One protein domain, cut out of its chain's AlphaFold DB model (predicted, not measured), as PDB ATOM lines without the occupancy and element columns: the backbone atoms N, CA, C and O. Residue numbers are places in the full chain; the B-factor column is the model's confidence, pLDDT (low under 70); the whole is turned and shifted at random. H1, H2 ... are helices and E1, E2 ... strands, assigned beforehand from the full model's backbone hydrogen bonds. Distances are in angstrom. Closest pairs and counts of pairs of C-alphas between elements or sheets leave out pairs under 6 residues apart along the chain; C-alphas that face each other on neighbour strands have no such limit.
ATOM      1  N   ASP A 224     -35.315  31.235  36.633       56.66
ATOM      2  CA  ASP A 224     -36.169  32.246  37.281       56.66
ATOM      3  C   ASP A 224     -35.561  33.654  37.116       56.66
ATOM      4  O   ASP A 224     -34.344  33.807  37.056       56.66
ATOM      5  N   GLY A 225     -36.384  34.700  37.000       60.31
ATOM      6  CA  GLY A 225     -35.897  36.077  36.873       60.31
ATOM      7  C   GLY A 225     -36.842  37.053  36.165       60.31
ATOM      8  O   GLY A 225     -37.946  36.723  35.734       60.31
ATOM      9  N   LYS A 226     -36.404  38.314  36.038       59.91
ATOM     10  CA  LYS A 226     -37.186  39.370  35.369       59.91
ATOM     11  C   LYS A 226     -37.262  39.123  33.860       59.91
ATOM     12  O   LYS A 226     -36.246  39.148  33.171       59.91
ATOM     13  N   ASP A 227     -38.487  38.994  33.360       70.19
ATOM     14  CA  ASP A 227     -38.773  38.518  32.008       70.19
ATOM     15  C   ASP A 227     -39.379  39.608  31.104       70.19
ATOM     16  O   ASP A 227     -40.412  40.213  31.417       70.19
ATOM     17  N   ARG A 228     -38.736  39.888  29.965       77.25
ATOM     18  CA  ARG A 228     -39.331  40.687  28.881       77.25
ATOM     19  C   ARG A 228     -40.145  39.770  27.977       77.25
ATOM     20  O   ARG A 228     -39.895  38.584  27.881       77.25
ATOM     21  N   LYS A 229     -41.095  40.347  27.239       80.88
ATOM     22  CA  LYS A 229     -42.012  39.568  26.385       80.88
ATOM     23  C   LYS A 229     -41.782  39.728  24.883       80.88
ATOM     24  O   LYS A 229     -42.437  39.048  24.098       80.88
ATOM     25  N   SER A 230     -40.898  40.639  24.475       82.19
ATOM     26  CA  SER A 230     -40.693  40.983  23.067       82.19
ATOM     27  C   SER A 230     -39.271  41.445  22.759       82.19
ATOM     28  O   SER A 230     -38.552  41.944  23.631       82.19
ATOM     29  N   LEU A 231     -38.898  41.292  21.487       88.81
ATOM     30  CA  LEU A 231     -37.676  41.821  20.890       88.81
ATOM     31  C   LEU A 231     -37.993  43.028  19.999       88.81
ATOM     32  O   LEU A 231     -39.105  43.167  19.489       88.81
ATOM     33  N   SER A 232     -36.999  43.893  19.805       89.69
ATOM     34  CA  SER A 232     -37.043  45.008  18.859       89.69
ATOM     35  C   SER A 232     -35.957  44.857  17.795       89.69
ATOM     36  O   SER A 232     -34.916  44.247  18.040       89.69
ATOM     37  N   PHE A 233     -36.202  45.433  16.617       92.44
ATOM     38  CA  PHE A 233     -35.329  45.323  15.450       92.44
ATOM     39  C   PHE A 233     -34.994  46.726  14.941       92.44
ATOM     40  O   PHE A 233     -35.891  47.497  14.606       92.44
ATOM     41  N   ALA A 234     -33.708  47.072  14.906       90.19
ATOM     42  CA  ALA A 234     -33.240  48.352  14.385       90.19
ATOM     43  C   ALA A 234     -31.915  48.184  13.639       90.19
ATOM     44  O   ALA A 234     -31.004  47.510  14.126       90.19
ATOM     45  N   TYR A 235     -31.792  48.837  12.483       88.19
ATOM     46  CA  TYR A 235     -30.500  49.014  11.826       88.19
ATOM     47  C   TYR A 235     -29.603  49.954  12.642       88.19
ATOM     48  O   TYR A 235     -28.406  49.725  12.755       88.19
ATOM     49  N   SER A 236     -30.175  50.989  13.265       85.69
ATOM     50  CA  SER A 236     -29.450  51.875  14.182       85.69
ATOM     51  C   SER A 236     -30.327  52.256  15.364       85.69
ATOM     52  O   SER A 236     -31.249  53.057  15.226       85.69
ATOM     53  N   PHE A 237     -30.020  51.709  16.542       83.06
ATOM     54  CA  PHE A 237     -30.689  52.100  17.784       83.06
ATOM     55  C   PHE A 237     -30.452  53.572  18.157       83.06
ATOM     56  O   PHE A 237     -31.430  54.237  18.487       83.06
ATOM     57  N   PRO A 238     -29.223  54.129  18.073       80.69
ATOM     58  CA  PRO A 238     -28.997  55.533  18.423       80.69
ATOM     59  C   PRO A 238     -29.793  56.517  17.560       80.69
ATOM     60  O   PRO A 238     -30.249  57.541  18.060       80.69
ATOM     61  N   ASN A 239     -29.988  56.189  16.280       83.56
ATOM     62  CA  ASN A 239     -30.684  57.053  15.325       83.56
ATOM     63  C   ASN A 239     -32.146  56.639  15.095       83.56
ATOM     64  O   ASN A 239     -32.800  57.204  14.222       83.56
ATOM     65  N   ASN A 240     -32.651  55.648  15.841       86.12
ATOM     66  CA  ASN A 240     -33.982  55.058  15.667       86.12
ATOM     67  C   ASN A 240     -34.291  54.648  14.213       86.12
ATOM     68  O   ASN A 240     -35.409  54.828  13.736       86.12
ATOM     69  N   ILE A 241     -33.300  54.104  13.501       90.88
ATOM     70  CA  ILE A 241     -33.479  53.636  12.123       90.88
ATOM     71  C   ILE A 241     -33.980  52.184  12.165       90.88
ATOM     72  O   ILE A 241     -33.239  51.317  12.654       90.88
ATOM     73  N   PRO A 242     -35.197  51.904  11.662       93.56
ATOM     74  CA  PRO A 242     -35.766  50.562  11.629       93.56
ATOM     75  C   PRO A 242     -34.958  49.613  10.738       93.56
ATOM     76  O   PRO A 242     -34.182  50.021   9.875       93.56
ATOM     77  N   LEU A 243     -35.128  48.322  10.985       93.62
ATOM     78  CA  LEU A 243     -34.513  47.240  10.231       93.62
ATOM     79  C   LEU A 243     -35.501  46.818   9.124       93.62
ATOM     80  O   LEU A 243     -36.677  46.629   9.423       93.62
ATOM     81  N   PRO A 244     -35.097  46.658   7.853       94.06
ATOM     82  CA  PRO A 244     -36.037  46.278   6.799       94.06
ATOM     83  C   PRO A 244     -36.779  44.961   7.111       94.06
ATOM     84  O   PRO A 244     -36.143  44.004   7.560       94.06
ATOM     85  N   PRO A 245     -38.085  44.835   6.801       94.25
ATOM     86  CA  PRO A 245     -38.880  43.621   7.039       94.25
ATOM     87  C   PRO A 245     -38.237  42.310   6.567       94.25
ATOM     88  O   PRO A 245     -38.265  41.304   7.274       94.25
ATOM     89  N   ARG A 246     -37.588  42.331   5.396       93.38
ATOM     90  CA  ARG A 246     -36.847  41.179   4.852       93.38
ATOM     91  C   ARG A 246     -35.698  40.717   5.752       93.38
ATOM     92  O   ARG A 246     -35.465  39.520   5.877       93.38
ATOM     93  N   ASP A 247     -35.011  41.650   6.397       94.69
ATOM     94  CA  ASP A 247     -33.850  41.367   7.230       94.69
ATOM     95  C   ASP A 247     -34.336  40.847   8.596       94.69
ATOM     96  O   ASP A 247     -33.748  39.927   9.155       94.69
ATOM     97  N   VAL A 248     -35.486  41.338   9.084       95.00
ATOM     98  CA  VAL A 248     -36.182  40.768  10.253       95.00
ATOM     99  C   VAL A 248     -36.641  39.331   9.994       95.00
ATOM    100  O   VAL A 248     -36.431  38.457  10.836       95.00
ATOM    101  N   ALA A 249     -37.209  39.050   8.817       93.94
ATOM    102  CA  ALA A 249     -37.548  37.686   8.421       93.94
ATOM    103  C   ALA A 249     -36.299  36.790   8.332       93.94
ATOM    104  O   ALA A 249     -36.337  35.644   8.780       93.94
ATOM    105  N   ASN A 250     -35.175  37.315   7.829       94.50
ATOM    106  CA  ASN A 250     -33.906  36.586   7.772       94.50
ATOM    107  C   ASN A 250     -33.387  36.180   9.159       94.50
ATOM    108  O   ASN A 250     -32.931  35.050   9.324       94.50
ATOM    109  N   ILE A 251     -33.516  37.047  10.171       95.44
ATOM    110  CA  ILE A 251     -33.158  36.698  11.557       95.44
ATOM    111  C   ILE A 251     -33.935  35.454  12.013       95.44
ATOM    112  O   ILE A 251     -33.350  34.532  12.580       95.44
ATOM    113  N   TRP A 252     -35.241  35.383  11.733       95.06
ATOM    114  CA  TRP A 252     -36.032  34.192  12.051       95.06
ATOM    115  C   TRP A 252     -35.584  32.959  11.253       95.06
ATOM    116  O   TRP A 252     -35.440  31.891  11.839       95.06
ATOM    117  N   ILE A 253     -35.310  33.094   9.949       93.88
ATOM    118  CA  ILE A 253     -34.828  31.984   9.100       93.88
ATOM    119  C   ILE A 253     -33.568  31.340   9.682       93.88
ATOM    120  O   ILE A 253     -33.474  30.115   9.711       93.88
ATOM    121  N   GLN A 254     -32.623  32.154  10.150       95.06
ATOM    122  CA  GLN A 254     -31.359  31.666  10.702       95.06
ATOM    123  C   GLN A 254     -31.558  30.984  12.064       95.06
ATOM    124  O   GLN A 254     -30.934  29.967  12.354       95.06
ATOM    125  N   MET A 255     -32.485  31.492  12.879       94.94
ATOM    126  CA  MET A 255     -32.719  30.985  14.233       94.94
ATOM    127  C   MET A 255     -33.694  29.799  14.301       94.94
ATOM    128  O   MET A 255     -33.592  28.989  15.219       94.94
ATOM    129  N   ARG A 256     -34.630  29.638  13.354       92.25
ATOM    130  CA  ARG A 256     -35.753  28.676  13.463       92.25
ATOM    131  C   ARG A 256     -35.356  27.199  13.547       92.25
ATOM    132  O   ARG A 256     -36.196  26.378  13.897       92.25
ATOM    133  N   ASN A 257     -34.112  26.830  13.265       90.25
ATOM    134  CA  ASN A 257     -33.652  25.442  13.406       90.25
ATOM    135  C   ASN A 257     -33.054  25.136  14.791       90.25
ATOM    136  O   ASN A 257     -32.785  23.979  15.092       90.25
ATOM    137  N   PHE A 258     -32.874  26.147  15.643       91.69
ATOM    138  CA  PHE A 258     -32.297  25.996  16.979       91.69
ATOM    139  C   PHE A 258     -33.387  25.899  18.034       91.69
ATOM    140  O   PHE A 258     -34.337  26.670  18.001       91.69
ATOM    141  N   ASN A 259     -33.261  25.011  19.014       87.81
ATOM    142  CA  ASN A 259     -34.156  25.036  20.166       87.81
ATOM    143  C   ASN A 259     -33.591  25.970  21.248       87.81
ATOM    144  O   ASN A 259     -32.419  25.855  21.600       87.81
ATOM    145  N   TRP A 260     -34.394  26.904  21.764       91.50
ATOM    146  CA  TRP A 260     -34.001  27.738  22.903       91.50
ATOM    147  C   TRP A 260     -35.219  28.256  23.662       91.50
ATOM    148  O   TRP A 260     -36.255  28.594  23.087       91.50
ATOM    149  N   THR A 261     -35.065  28.360  24.977       88.44
ATOM    150  CA  THR A 261     -36.113  28.837  25.885       88.44
ATOM    151  C   THR A 261     -35.860  30.256  26.374       88.44
ATOM    152  O   THR A 261     -36.827  30.971  26.631       88.44
ATOM    153  N   ALA A 262     -34.594  30.692  26.402       91.62
ATOM    154  CA  ALA A 262     -34.197  32.001  26.900       91.62
ATOM    155  C   ALA A 262     -33.212  32.749  25.989       91.62
ATOM    156  O   ALA A 262     -32.354  32.147  25.350       91.62
ATOM    157  N   THR A 263     -33.322  34.076  25.975       92.94
ATOM    158  CA  THR A 263     -32.417  35.019  25.309       92.94
ATOM    159  C   THR A 263     -31.889  36.021  26.326       92.94
ATOM    160  O   THR A 263     -32.661  36.645  27.057       92.94
ATOM    161  N   PHE A 264     -30.577  36.233  26.311       92.12
ATOM    162  CA  PHE A 264     -29.880  37.205  27.145       92.12
ATOM    163  C   PHE A 264     -29.367  38.343  26.257       92.12
ATOM    164  O   PHE A 264     -28.586  38.123  25.337       92.12
ATOM    165  N   GLY A 265     -29.826  39.572  26.498       89.19
ATOM    166  CA  GLY A 265     -29.365  40.751  25.764       89.19
ATOM    167  C   GLY A 265     -28.010  41.269  26.256       89.19
ATOM    168  O   GLY A 265     -27.560  40.932  27.349       89.19
ATOM    169  N   GLY A 266     -27.386  42.172  25.496       84.31
ATOM    170  CA  GLY A 266     -26.068  42.749  25.824       84.31
ATOM    171  C   GLY A 266     -26.011  43.665  27.064       84.31
ATOM    172  O   GLY A 266     -24.934  44.134  27.422       84.31
ATOM    173  N   TRP A 267     -27.144  43.916  27.729       87.69
ATOM    174  CA  TRP A 267     -27.243  44.725  28.951       87.69
ATOM    175  C   TRP A 267     -28.056  43.996  30.024       87.69
ATOM    176  O   TRP A 267     -29.021  43.294  29.710       87.69
ATOM    177  N   SER A 268     -27.711  44.229  31.293       82.62
ATOM    178  CA  SER A 268     -28.430  43.700  32.462       82.62
ATOM    179  C   SER A 268     -29.940  43.970  32.385       82.62
ATOM    180  O   SER A 268     -30.369  45.074  32.044       82.62
ATOM    181  N   GLY A 269     -30.759  42.968  32.723       81.00
ATOM    182  CA  GLY A 269     -32.220  43.114  32.752       81.00
ATOM    183  C   GLY A 269     -32.884  43.123  31.368       81.00
ATOM    184  O   GLY A 269     -34.074  43.426  31.248       81.00
ATOM    185  N   ARG A 270     -32.140  42.808  30.299       83.38
ATOM    186  CA  ARG A 270     -32.677  42.649  28.940       83.38
ATOM    187  C   ARG A 270     -32.779  41.178  28.548       83.38
ATOM    188  O   ARG A 270     -32.115  40.751  27.613       83.38
ATOM    189  N   HIS A 271     -33.605  40.427  29.268       86.00
ATOM    190  CA  HIS A 271     -33.749  38.981  29.093       86.00
ATOM    191  C   HIS A 271     -35.172  38.612  28.697       86.00
ATOM    192  O   HIS A 271     -36.113  39.304  29.080       86.00
ATOM    193  N   ILE A 272     -35.305  37.528  27.946       87.69
ATOM    194  CA  ILE A 272     -36.552  36.779  27.789       87.69
ATOM    195  C   ILE A 272     -36.219  35.383  28.292       87.69
ATOM    196  O   ILE A 272     -35.392  34.734  27.668       87.69
ATOM    197  N   LEU A 273     -36.754  34.958  29.430       85.25
ATOM    198  CA  LEU A 273     -36.333  33.743  30.138       85.25
ATOM    199  C   LEU A 273     -37.241  32.540  29.857       85.25
ATOM    200  O   LEU A 273     -36.851  31.402  30.103       85.25
ATOM    201  N   ALA A 274     -38.425  32.784  29.294       83.00
ATOM    202  CA  ALA A 274     -39.358  31.747  28.882       83.00
ATOM    203  C   ALA A 274     -39.914  32.026  27.482       83.00
ATOM    204  O   ALA A 274     -40.078  33.176  27.075       83.00
ATOM    205  N   ASP A 275     -40.230  30.954  26.748       84.25
ATOM    206  CA  ASP A 275     -40.877  31.022  25.430       84.25
ATOM    207  C   ASP A 275     -40.146  31.951  24.432       84.25
ATOM    208  O   ASP A 275     -40.748  32.585  23.559       84.25
ATOM    209  N   SER A 276     -38.819  32.070  24.572       90.62
ATOM    210  CA  SER A 276     -38.037  33.074  23.847       90.62
ATOM    211  C   SER A 276     -38.035  32.851  22.335       90.62
ATOM    212  O   SER A 276     -38.088  33.814  21.563       90.62
ATOM    213  N   ARG A 277     -38.070  31.588  21.899       91.75
ATOM    214  CA  ARG A 277     -38.224  31.226  20.489       91.75
ATOM    215  C   ARG A 277     -39.514  31.759  19.885       91.75
ATOM    216  O   ARG A 277     -39.479  32.462  18.873       91.75
ATOM    217  N   SER A 278     -40.647  31.502  20.526       90.88
ATOM    218  CA  SER A 278     -41.926  32.030  20.057       90.88
ATOM    219  C   SER A 278     -41.991  33.549  20.206       90.88
ATOM    220  O   SER A 278     -42.602  34.217  19.373       90.88
ATOM    221  N   ALA A 279     -41.344  34.125  21.225       92.56
ATOM    222  CA  ALA A 279     -41.240  35.572  21.381       92.56
ATOM    223  C   ALA A 279     -40.516  36.226  20.195       92.56
ATOM    224  O   ALA A 279     -40.960  37.285  19.746       92.56
ATOM    225  N   LEU A 280     -39.474  35.595  19.636       94.38
ATOM    226  CA  LEU A 280     -38.824  36.057  18.405       94.38
ATOM    227  C   LEU A 280     -39.781  36.047  17.218       94.38
ATOM    228  O   LEU A 280     -39.949  37.089  16.583       94.38
ATOM    229  N   LEU A 281     -40.462  34.928  16.965       93.94
ATOM    230  CA  LEU A 281     -41.424  34.828  15.865       93.94
ATOM    231  C   LEU A 281     -42.557  35.856  16.000       93.94
ATOM    232  O   LEU A 281     -42.864  36.578  15.050       93.94
ATOM    233  N   ARG A 282     -43.161  35.966  17.191       94.19
ATOM    234  CA  ARG A 282     -44.233  36.938  17.463       94.19
ATOM    235  C   ARG A 282     -43.753  38.374  17.286       94.19
ATOM    236  O   ARG A 282     -44.464  39.170  16.680       94.19
ATOM    237  N   SER A 283     -42.555  38.696  17.777       94.81
ATOM    238  CA  SER A 283     -41.982  40.040  17.643       94.81
ATOM    239  C   SER A 283     -41.695  40.376  16.181       94.81
ATOM    240  O   SER A 283     -42.021  41.475  15.750       94.81
ATOM    241  N   ALA A 284     -41.144  39.434  15.408       94.56
ATOM    242  CA  ALA A 284     -40.868  39.612  13.984       94.56
ATOM    243  C   ALA A 284     -42.155  39.853  13.180       94.56
ATOM    244  O   ALA A 284     -42.240  40.821  12.427       94.56
ATOM    245  N   ARG A 285     -43.186  39.023  13.390       95.00
ATOM    246  CA  ARG A 285     -44.496  39.194  12.739       95.00
ATOM    247  C   ARG A 285     -45.130  40.537  13.099       95.00
ATOM    248  O   ARG A 285     -45.540  41.267  12.204       95.00
ATOM    249  N   TYR A 286     -45.159  40.881  14.388       93.69
ATOM    250  CA  TYR A 286     -45.709  42.155  14.854       93.69
ATOM    251  C   TYR A 286     -44.966  43.352  14.253       93.69
ATOM    252  O   TYR A 286     -45.590  44.301  13.792       93.69
ATOM    253  N   TYR A 287     -43.635  43.299  14.224       94.56
ATOM    254  CA  TYR A 287     -42.802  44.349  13.650       94.56
ATOM    255  C   TYR A 287     -43.115  44.584  12.165       94.56
ATOM    256  O   TYR A 287     -43.388  45.708  11.763       94.56
ATOM    257  N   ILE A 288     -43.148  43.511  11.370       94.31
ATOM    258  CA  ILE A 288     -43.418  43.567   9.927       94.31
ATOM    259  C   ILE A 288     -44.820  44.109   9.637       94.31
ATOM    260  O   ILE A 288     -44.984  44.933   8.739       94.31
ATOM    261  N   GLU A 289     -45.809  43.715  10.443       93.81
ATOM    262  CA  GLU A 289     -47.164  44.266  10.368       93.81
ATOM    263  C   GLU A 289     -47.173  45.785  10.602       93.81
ATOM    264  O   GLU A 289     -47.852  46.522   9.886       93.81
ATOM    265  N   LYS A 290     -46.400  46.285  11.579       94.62
ATOM    266  CA  LYS A 290     -46.334  47.725  11.886       94.62
ATOM    267  C   LYS A 290     -45.531  48.545  10.881       94.62
ATOM    268  O   LYS A 290     -45.819  49.729  10.740       94.62
ATOM    269  N   GLU A 291     -44.631  47.921  10.132       93.00
ATOM    270  CA  GLU A 291     -43.982  48.531   8.963       93.00
ATOM    271  C   GLU A 291     -44.895  48.547   7.714       93.00
ATOM    272  O   GLU A 291     -44.502  49.057   6.670       93.00
ATOM    273  N   GLY A 292     -46.125  48.017   7.801       92.81
ATOM    274  CA  GLY A 292     -47.117  48.067   6.720       92.81
ATOM    275  C   GLY A 292     -47.069  46.890   5.742       92.81
ATOM    276  O   GLY A 292     -47.635  46.979   4.654       92.81
ATOM    277  N   HIS A 293     -46.415  45.790   6.116       91.69
ATOM    278  CA  HIS A 293     -46.323  44.574   5.310       91.69
ATOM    279  C   HIS A 293     -47.167  43.449   5.914       91.69
ATOM    280  O   HIS A 293     -47.287  43.348   7.134       91.69
ATOM    281  N   SER A 294     -47.713  42.554   5.086       90.00
ATOM    282  CA  SER A 294     -48.316  41.328   5.614       90.00
ATOM    283  C   SER A 294     -47.201  40.365   6.035       90.00
ATOM    284  O   SER A 294     -46.367  40.005   5.201       90.00
ATOM    285  N   PRO A 295     -47.165  39.883   7.291       82.75
ATOM    286  CA  PRO A 295     -46.203  38.857   7.691       82.75
ATOM    287  C   PRO A 295     -46.329  37.574   6.866       82.75
ATOM    288  O   PRO A 295     -45.358  36.840   6.715       82.75
ATOM    289  N   ASP A 296     -47.512  37.320   6.307       86.25
ATOM    290  CA  ASP A 296     -47.772  36.138   5.498       86.25
ATOM    291  C   ASP A 296     -47.214  36.272   4.073       86.25
ATOM    292  O   ASP A 296     -47.126  35.267   3.370       86.25
ATOM    293  N   ASP A 297     -46.747  37.455   3.657       86.56
ATOM    294  CA  ASP A 297     -45.959  37.616   2.425       86.56
ATOM    295  C   ASP A 297     -44.551  37.008   2.567       86.56
ATOM    296  O   ASP A 297     -43.889  36.709   1.574       86.56
ATOM    297  N   PHE A 298     -44.101  36.765   3.803       86.56
ATOM    298  CA  PHE A 298     -42.820  36.141   4.111       86.56
ATOM    299  C   PHE A 298     -43.043  34.664   4.437       86.56
ATOM    300  O   PHE A 298     -43.445  34.319   5.546       86.56
ATOM    301  N   GLU A 299     -42.740  33.775   3.486       81.62
ATOM    302  CA  GLU A 299     -42.908  32.321   3.653       81.62
ATOM    303  C   GLU A 299     -42.271  31.805   4.950       81.62
ATOM    304  O   GLU A 299     -42.880  31.030   5.679       81.62
ATOM    305  N   ALA A 300     -41.095  32.326   5.300       78.19
ATOM    306  CA  ALA A 300     -40.380  31.958   6.515       78.19
ATOM    307  C   ALA A 300     -41.138  32.227   7.825       78.19
ATOM    308  O   ALA A 300     -40.829  31.601   8.835       78.19
ATOM    309  N   LEU A 301     -42.094  33.160   7.831       82.31
ATOM    310  CA  LEU A 301     -42.865  33.555   9.013       82.31
ATOM    311  C   LEU A 301     -44.237  32.876   9.086       82.31
ATOM    312  O   LEU A 301     -44.980  33.109  10.049       82.31
ATOM    313  N   ARG A 302     -44.584  32.048   8.092       76.69
ATOM    314  CA  ARG A 302     -45.778  31.202   8.101       76.69
ATOM    315  C   ARG A 302     -45.495  30.014   9.025       76.69
ATOM    316  O   ARG A 302     -44.786  29.101   8.645       76.69
ATOM    317  N   GLN A 303     -45.964  30.134  10.267       64.81
ATOM    318  CA  GLN A 303     -45.940  29.162  11.373       64.81
ATOM    319  C   GLN A 303     -45.208  27.821  11.134       64.81
ATOM    320  O   GLN A 303     -45.762  26.931  10.504       64.81
ATOM    321  N   ASP A 304     -44.075  27.639  11.819       50.28
ATOM    322  CA  ASP A 304     -43.682  26.347  12.401       50.28
ATOM    323  C   ASP A 304     -43.749  26.512  13.924       50.28
ATOM    324  O   ASP A 304     -42.772  26.870  14.589       50.28
ATOM    325  N   VAL A 305     -44.960  26.363  14.467       46.22
ATOM    326  CA  VAL A 305     -45.173  26.163  15.905       46.22
ATOM    327  C   VAL A 305     -45.406  24.667  16.092       46.22
ATOM    328  O   VAL A 305     -46.548  24.216  16.149       46.22
ATOM    329  N   SER A 306     -44.326  23.892  16.104       39.53
ATOM    330  CA  SER A 306     -44.325  22.513  16.602       39.53
ATOM    331  C   SER A 306     -43.204  22.354  17.606       39.53
ATOM    332  O   SER A 306     -42.060  22.687  17.210       39.53
TER     333      SER A 306
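What this domain is: This is residues 224 to 306 of the 306 residues of an uncharacterized protein of Sporisorium scitamineum (UniProt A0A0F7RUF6). With little regular structure, this domain is two helices, H1 and H2, side by side as a hairpin, with long loops round them and the short strand E1 away from both. The printed part has 83 residues, 29 of them in E1, H1 and H2, in that order; the class is mostly helix. It is compact, with a radius of gyration of the C-alphas of 12.9 A, and flat, spanning 37 by 37 by 18 A.

How they stand to each other: E1, residues 234 to 236, pairs with no named strand, but antiparallel with residues 241 to 242. It is apart from H1, residues 245 to 255, and H2, residues 276 to 290. The hairpin's helices, H1 and H2, touch, closest at the C-alphas of Pro 245 and Ile 288, 5.4 A, at a shallow tilt of 12 degrees, opposite ways. In both, every O i to N i+4 pair is within hydrogen-bond range.

Where its parts are: E1, 5.2 A long, begins at C-alpha 234 (-33.240, 48.352, 14.385). H1 measures 15.8 A. H2, 20.7 A, ends at C-alpha 290 (-46.334, 47.725, 11.886).

The domain as a whole: The farthest C-alphas, Asn 239 and Ser 306, are 37.2 A apart. The printed part has no cut; the link H1 to H2 is long. Residues 224 to 226 and 303 to 306 have pLDDT under 70.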